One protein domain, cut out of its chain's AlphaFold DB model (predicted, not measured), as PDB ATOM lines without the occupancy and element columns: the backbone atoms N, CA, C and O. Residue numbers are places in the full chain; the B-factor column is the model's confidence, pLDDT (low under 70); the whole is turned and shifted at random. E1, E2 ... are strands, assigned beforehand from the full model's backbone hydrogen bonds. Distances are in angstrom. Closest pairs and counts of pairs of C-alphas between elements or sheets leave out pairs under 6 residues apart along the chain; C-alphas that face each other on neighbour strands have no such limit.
ATOM      1  N   SER A 170     -48.889 -13.596 -32.507       88.44
ATOM      2  CA  SER A 170     -48.268 -14.527 -33.461       88.44
ATOM      3  C   SER A 170     -46.767 -14.708 -33.236       88.44
ATOM      4  O   SER A 170     -46.133 -15.487 -33.943       88.44
ATOM      5  N   ILE A 171     -46.176 -14.005 -32.263       92.31
ATOM      6  CA  ILE A 171     -44.743 -14.080 -31.986       92.31
ATOM      7  C   ILE A 171     -44.513 -14.942 -30.749       92.31
ATOM      8  O   ILE A 171     -45.158 -14.818 -29.707       92.31
ATOM      9  N   ARG A 172     -43.557 -15.858 -30.847       92.81
ATOM     10  CA  ARG A 172     -43.189 -16.778 -29.774       92.81
ATOM     11  C   ARG A 172     -41.729 -16.584 -29.423       92.81
ATOM     12  O   ARG A 172     -40.913 -16.208 -30.257       92.81
ATOM     13  N   LYS A 173     -41.382 -16.840 -28.161       93.50
ATOM     14  CA  LYS A 173     -39.992 -16.923 -27.709       93.50
ATOM     15  C   LYS A 173     -39.644 -18.388 -27.521       93.50
ATOM     16  O   LYS A 173     -40.285 -19.068 -26.723       93.50
ATOM     17  N   CYS A 174     -38.627 -18.858 -28.233       94.44
ATOM     18  CA  CYS A 174     -38.201 -20.243 -28.153       94.44
ATOM     19  C   CYS A 174     -37.707 -20.579 -26.742       94.44
ATOM     20  O   CYS A 174     -36.846 -19.877 -26.211       94.44
ATOM     21  N   VAL A 175     -38.203 -21.662 -26.138       92.62
ATOM     22  CA  VAL A 175     -37.810 -22.054 -24.767       92.62
ATOM     23  C   VAL A 175     -36.404 -22.656 -24.684       92.62
ATOM     24  O   VAL A 175     -35.859 -22.784 -23.593       92.62
ATOM     25  N   ARG A 176     -35.797 -22.973 -25.833       92.12
ATOM     26  CA  ARG A 176     -34.453 -23.561 -25.942       92.12
ATOM     27  C   ARG A 176     -33.375 -22.509 -26.188       92.12
ATOM     28  O   ARG A 176     -32.463 -22.343 -25.388       92.12
ATOM     29  N   CYS A 177     -33.485 -21.783 -27.304       92.94
ATOM     30  CA  CYS A 177     -32.479 -20.801 -27.723       92.94
ATOM     31  C   CYS A 177     -32.846 -19.347 -27.386       92.94
ATOM     32  O   CYS A 177     -32.059 -18.443 -27.656       92.94
ATOM     33  N   TYR A 178     -34.040 -19.102 -26.835       92.00
ATOM     34  CA  TYR A 178     -34.544 -17.779 -26.442       92.00
ATOM     35  C   TYR A 178     -34.732 -16.751 -27.571       92.00
ATOM     36  O   TYR A 178     -35.096 -15.610 -27.274       92.00
ATOM     37  N   LYS A 179     -34.554 -17.136 -28.844       93.88
ATOM     38  CA  LYS A 179     -34.876 -16.299 -30.012       93.88
ATOM     39  C   LYS A 179     -36.388 -16.150 -30.194       93.88
ATOM     40  O   LYS A 179     -37.147 -17.048 -29.826       93.88
ATOM     41  N   GLN A 180     -36.807 -15.021 -30.758       95.12
ATOM     42  CA  GLN A 180     -38.187 -14.819 -31.196       95.12
ATOM     43  C   GLN A 180     -38.405 -15.429 -32.583       95.12
ATOM     44  O   GLN A 180     -37.488 -15.408 -33.403       95.12
ATOM     45  N   PHE A 181     -39.597 -15.965 -32.823       94.75
ATOM     46  CA  PHE A 181     -40.010 -16.554 -34.096       94.75
ATOM     47  C   PHE A 181     -41.522 -16.388 -34.304       94.75
ATOM     48  O   PHE A 181     -42.252 -16.132 -33.342       94.75
ATOM     49  N   SER A 182     -41.977 -16.504 -35.551       94.12
ATOM     50  CA  SER A 182     -43.403 -16.507 -35.898       94.12
ATOM     51  C   SER A 182     -44.001 -17.882 -35.602       94.12
ATOM     52  O   SER A 182     -43.441 -18.888 -36.020       94.12
ATOM     53  N   GLU A 183     -45.144 -17.944 -34.921       90.00
ATOM     54  CA  GLU A 183     -45.875 -19.200 -34.678       90.00
ATOM     55  C   GLU A 183     -46.235 -19.921 -35.986       90.00
ATOM     56  O   GLU A 183     -46.205 -21.144 -36.036       90.00
ATOM     57  N   ALA A 184     -46.508 -19.168 -37.057       91.12
ATOM     58  CA  ALA A 184     -46.809 -19.729 -38.373       91.12
ATOM     59  C   ALA A 184     -45.576 -20.326 -39.080       91.12
ATOM     60  O   ALA A 184     -45.725 -21.107 -40.016       91.12
ATOM     61  N   GLU A 185     -44.367 -19.961 -38.649       93.44
ATOM     62  CA  GLU A 185     -43.101 -20.381 -39.258       93.44
ATOM     63  C   GLU A 185     -42.119 -20.838 -38.162       93.44
ATOM     64  O   GLU A 185     -41.121 -20.164 -37.883       93.44
ATOM     65  N   PRO A 186     -42.401 -21.970 -37.486       94.44
ATOM     66  CA  PRO A 186     -41.545 -22.476 -36.416       94.44
ATOM     67  C   PRO A 186     -40.264 -23.134 -36.942       94.44
ATOM     68  O   PRO A 186     -39.297 -23.280 -36.190       94.44
ATOM     69  N   ASP A 187     -40.251 -23.542 -38.213       95.62
ATOM     70  CA  ASP A 187     -39.135 -24.236 -38.845       95.62
ATOM     71  C   ASP A 187     -37.921 -23.307 -38.994       95.62
ATOM     72  O   ASP A 187     -38.022 -22.156 -39.419       95.62
ATOM     73  N   GLY A 188     -36.746 -23.808 -38.628       92.94
ATOM     74  CA  GLY A 188     -35.515 -23.033 -38.620       92.94
ATOM     75  C   GLY A 188     -34.466 -23.598 -37.671       92.94
ATOM     76  O   GLY A 188     -34.763 -24.285 -36.694       92.94
ATOM     77  N   GLU A 189     -33.200 -23.292 -37.952       95.19
ATOM     78  CA  GLU A 189     -32.082 -23.815 -37.173       95.19
ATOM     79  C   GLU A 189     -32.071 -23.262 -35.732       95.19
ATOM     80  O   GLU A 189     -31.664 -22.125 -35.450       95.19
ATOM     81  N   CYS A 190     -32.468 -24.104 -34.779       95.06
ATOM     82  CA  CYS A 190     -32.468 -23.803 -33.357       95.06
ATOM     83  C   CYS A 190     -31.202 -24.360 -32.696       95.06
ATOM     84  O   CYS A 190     -31.123 -25.550 -32.405       95.06
ATOM     85  N   ARG A 191     -30.217 -23.497 -32.414       93.62
ATOM     86  CA  ARG A 191     -28.997 -23.867 -31.673       93.62
ATOM     87  C   ARG A 191     -29.111 -23.508 -30.191       93.62
ATOM     88  O   ARG A 191     -29.383 -22.351 -29.865       93.62
ATOM     89  N   PHE A 192     -28.896 -24.469 -29.297       91.44
ATOM     90  CA  PHE A 192     -29.047 -24.308 -27.845       91.44
ATOM     91  C   PHE A 192     -28.137 -25.258 -27.051       91.44
ATOM     92  O   PHE A 192     -27.465 -26.120 -27.612       91.44
ATOM     93  N   HIS A 193     -28.109 -25.085 -25.728       87.25
ATOM     94  CA  HIS A 193     -27.459 -26.017 -24.805       87.25
ATOM     95  C   HIS A 193     -28.491 -26.946 -24.175       87.25
ATOM     96  O   HIS A 193     -29.448 -26.469 -23.565       87.25
ATOM     97  N   ARG A 194     -28.287 -28.261 -24.289       78.19
ATOM     98  CA  ARG A 194     -29.259 -29.266 -23.836       78.19
ATOM     99  C   ARG A 194     -29.501 -29.251 -22.320       78.19
ATOM    100  O   ARG A 194     -30.651 -29.322 -21.906       78.19
ATOM    101  N   LEU A 195     -28.449 -29.095 -21.511       75.19
ATOM    102  CA  LEU A 195     -28.513 -29.069 -20.036       75.19
ATOM    103  C   LEU A 195     -28.389 -27.648 -19.450       75.19
ATOM    104  O   LEU A 195     -27.981 -27.465 -18.306       75.19
ATOM    105  N   GLY A 196     -28.709 -26.618 -20.238       71.56
ATOM    106  CA  GLY A 196     -28.545 -25.221 -19.829       71.56
ATOM    107  C   GLY A 196     -27.121 -24.688 -20.019       71.56
ATOM    108  O   GLY A 196     -26.290 -25.303 -20.679       71.56
ATOM    109  N   LYS A 197     -26.846 -23.490 -19.487       64.62
ATOM    110  CA  LYS A 197     -25.670 -22.676 -19.862       64.62
ATOM    111  C   LYS A 197     -24.307 -23.339 -19.620       64.62
ATOM    112  O   LYS A 197     -23.364 -22.992 -20.321       64.62
ATOM    113  N   ASP A 198     -24.226 -24.301 -18.703       65.62
ATOM    114  CA  ASP A 198     -22.967 -24.938 -18.295       65.62
ATOM    115  C   ASP A 198     -22.760 -26.337 -18.917       65.62
ATOM    116  O   ASP A 198     -21.806 -27.032 -18.582       65.62
ATOM    117  N   CYS A 199     -23.626 -26.745 -19.856       70.31
ATOM    118  CA  CYS A 199     -23.700 -28.100 -20.423       70.31
ATOM    119  C   CYS A 199     -22.369 -28.644 -20.987       70.31
ATOM    120  O   CYS A 199     -22.120 -29.845 -20.914       70.31
ATOM    121  N   CYS A 200     -21.510 -27.794 -21.562       72.50
ATOM    122  CA  CYS A 200     -20.276 -28.232 -22.238       72.50
ATOM    123  C   CYS A 200     -19.028 -27.417 -21.870       72.50
ATOM    124  O   CYS A 200     -18.046 -27.445 -22.609       72.50
ATOM    125  N   GLY A 201     -19.071 -26.632 -20.787       72.25
ATOM    126  CA  GLY A 201     -17.965 -25.737 -20.409       72.25
ATOM    127  C   GLY A 201     -17.607 -24.680 -21.470       72.25
ATOM    128  O   GLY A 201     -16.560 -24.047 -21.379       72.25
ATOM    129  N   ASN A 202     -18.461 -24.494 -22.481       67.81
ATOM    130  CA  ASN A 202     -18.277 -23.576 -23.597       67.81
ATOM    131  C   ASN A 202     -19.513 -22.677 -23.734       67.81
ATOM    132  O   ASN A 202     -20.637 -23.100 -23.470       67.81
ATOM    133  N   THR A 203     -19.311 -21.439 -24.177       77.19
ATOM    134  CA  THR A 203     -20.389 -20.474 -24.413       77.19
ATOM    135  C   THR A 203     -21.184 -20.793 -25.682       77.19
ATOM    136  O   THR A 203     -22.375 -20.484 -25.746       77.19
ATOM    137  N   ALA A 204     -20.567 -21.447 -26.673       83.75
ATOM    138  CA  ALA A 204     -21.216 -21.815 -27.932       83.75
ATOM    139  C   ALA A 204     -22.224 -22.973 -27.758       83.75
ATOM    140  O   ALA A 204     -21.899 -23.942 -27.077       83.75
ATOM    141  N   PRO A 205     -23.420 -22.911 -28.383       84.94
ATOM    142  CA  PRO A 205     -24.443 -23.954 -28.266       84.94
ATOM    143  C   PRO A 205     -23.948 -25.307 -28.796       84.94
ATOM    144  O   PRO A 205     -23.310 -25.367 -29.845       84.94
ATOM    145  N   CYS A 206     -24.282 -26.388 -28.091       87.75
ATOM    146  CA  CYS A 206     -23.820 -27.749 -28.387       87.75
ATOM    147  C   CYS A 206     -24.883 -28.667 -29.012       87.75
ATOM    148  O   CYS A 206     -24.613 -29.830 -29.294       87.75
ATOM    149  N   THR A 207     -26.114 -28.188 -29.184       90.69
ATOM    150  CA  THR A 207     -27.228 -28.953 -29.753       90.69
ATOM    151  C   THR A 207     -27.951 -28.113 -30.794       90.69
ATOM    152  O   THR A 207     -28.141 -26.910 -30.600       90.69
ATOM    153  N   THR A 208     -28.384 -28.761 -31.872       92.94
ATOM    154  CA  THR A 208     -29.176 -28.146 -32.937       92.94
ATOM    155  C   THR A 208     -30.481 -28.917 -33.118       92.94
ATOM    156  O   THR A 208     -30.481 -30.144 -33.067       92.94
ATOM    157  N   ALA A 209     -31.581 -28.198 -33.329       94.62
ATOM    158  CA  ALA A 209     -32.872 -28.726 -33.764       94.62
ATOM    159  C   ALA A 209     -33.345 -27.986 -35.026       94.62
ATOM    160  O   ALA A 209     -32.881 -26.880 -35.313       94.62
ATOM    161  N   THR A 210     -34.264 -28.595 -35.771       95.75
ATOM    162  CA  THR A 210     -34.791 -28.079 -37.048       95.75
ATOM    163  C   THR A 210     -35.948 -27.097 -36.892       95.75
ATOM    164  O   THR A 210     -36.375 -26.521 -37.887       95.75
ATOM    165  N   ALA A 211     -36.451 -26.904 -35.671       96.94
ATOM    166  CA  ALA A 211     -37.536 -25.980 -35.370       96.94
ATOM    167  C   ALA A 211     -37.354 -25.304 -34.003       96.94
ATOM    168  O   ALA A 211     -36.703 -25.820 -33.083       96.94
ATOM    169  N   HIS A 212     -37.969 -24.135 -33.865       96.50
ATOM    170  CA  HIS A 212     -38.149 -23.432 -32.606       96.50
ATOM    171  C   HIS A 212     -39.432 -23.896 -31.908       96.50
ATOM    172  O   HIS A 212     -40.473 -24.053 -32.531       96.50
ATOM    173  N   VAL A 213     -39.367 -24.075 -30.584       95.88
ATOM    174  CA  VAL A 213     -40.491 -24.591 -29.781       95.88
ATOM    175  C   VAL A 213     -40.876 -23.659 -28.628       95.88
ATOM    176  O   VAL A 213     -40.022 -22.921 -28.121       95.88
ATOM    177  N   HIS A 214     -42.138 -23.696 -28.186       94.31
ATOM    178  CA  HIS A 214     -42.660 -22.907 -27.061       94.31
ATOM    179  C   HIS A 214     -43.607 -23.709 -26.156       94.31
ATOM    180  O   HIS A 214     -44.195 -24.692 -26.581       94.31
ATOM    181  N   ASN A 215     -43.803 -23.247 -24.915       91.81
ATOM    182  CA  ASN A 215     -44.687 -23.912 -23.937       91.81
ATOM    183  C   ASN A 215     -46.091 -23.288 -23.848       91.81
ATOM    184  O   ASN A 215     -46.918 -23.745 -23.062       91.81
TER     185      ASN A 215
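This is residues 170 to 215 of the 417 residues of the protein "Protein CBG02435" of Caenorhabditis briggsae (UniProt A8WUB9). What is the shape? There is little regular structure: a rod with a small hairpin, E1 and E2, near one end, a longer hairpin, E3 and E4, farther along, and the loop of residues 193 to 206 reaching the other end. What builds it? The printed part has 46 residues, no named helix and four strands, E1 to E4 in order, in two antiparallel sheets, E1 - E2 and E3 - E4; its class is all strand, with 17 residues in named elements. It is only just compact, close to loose, with a radius of gyration of the C-alphas of 10.9 A and spans of 35 by 16 by 14 A.

How do the strands pair? E1, residues 171 to 173, and E2, residues 180 to 182, form an antiparallel hairpin at 142 degrees, with N 172 and O 181 within hydrogen-bond range at 2.8 A. E3, residues 187 to 192, and E4, residues 207 to 211, form another at 161 degrees, with N 190 and O 209 at 2.9 A. Do the hairpins meet? E1 and E2 are each apart from E3 and E4.

Where does E1 begin? C-alpha 171 is at (-44.743, -14.080, -31.986); E1 measures 7.0 A and E2 7.2 A. Where does E4 end? C-alpha 211 is at (-37.536, -25.980, -35.370); E3 measures 14.9 A and E4 12.1 A.

Is it continuous? The printed part has no cut, and the link from E3 to E4 is long. Where is confidence low? Residues 197, 198 and 202 are under 70.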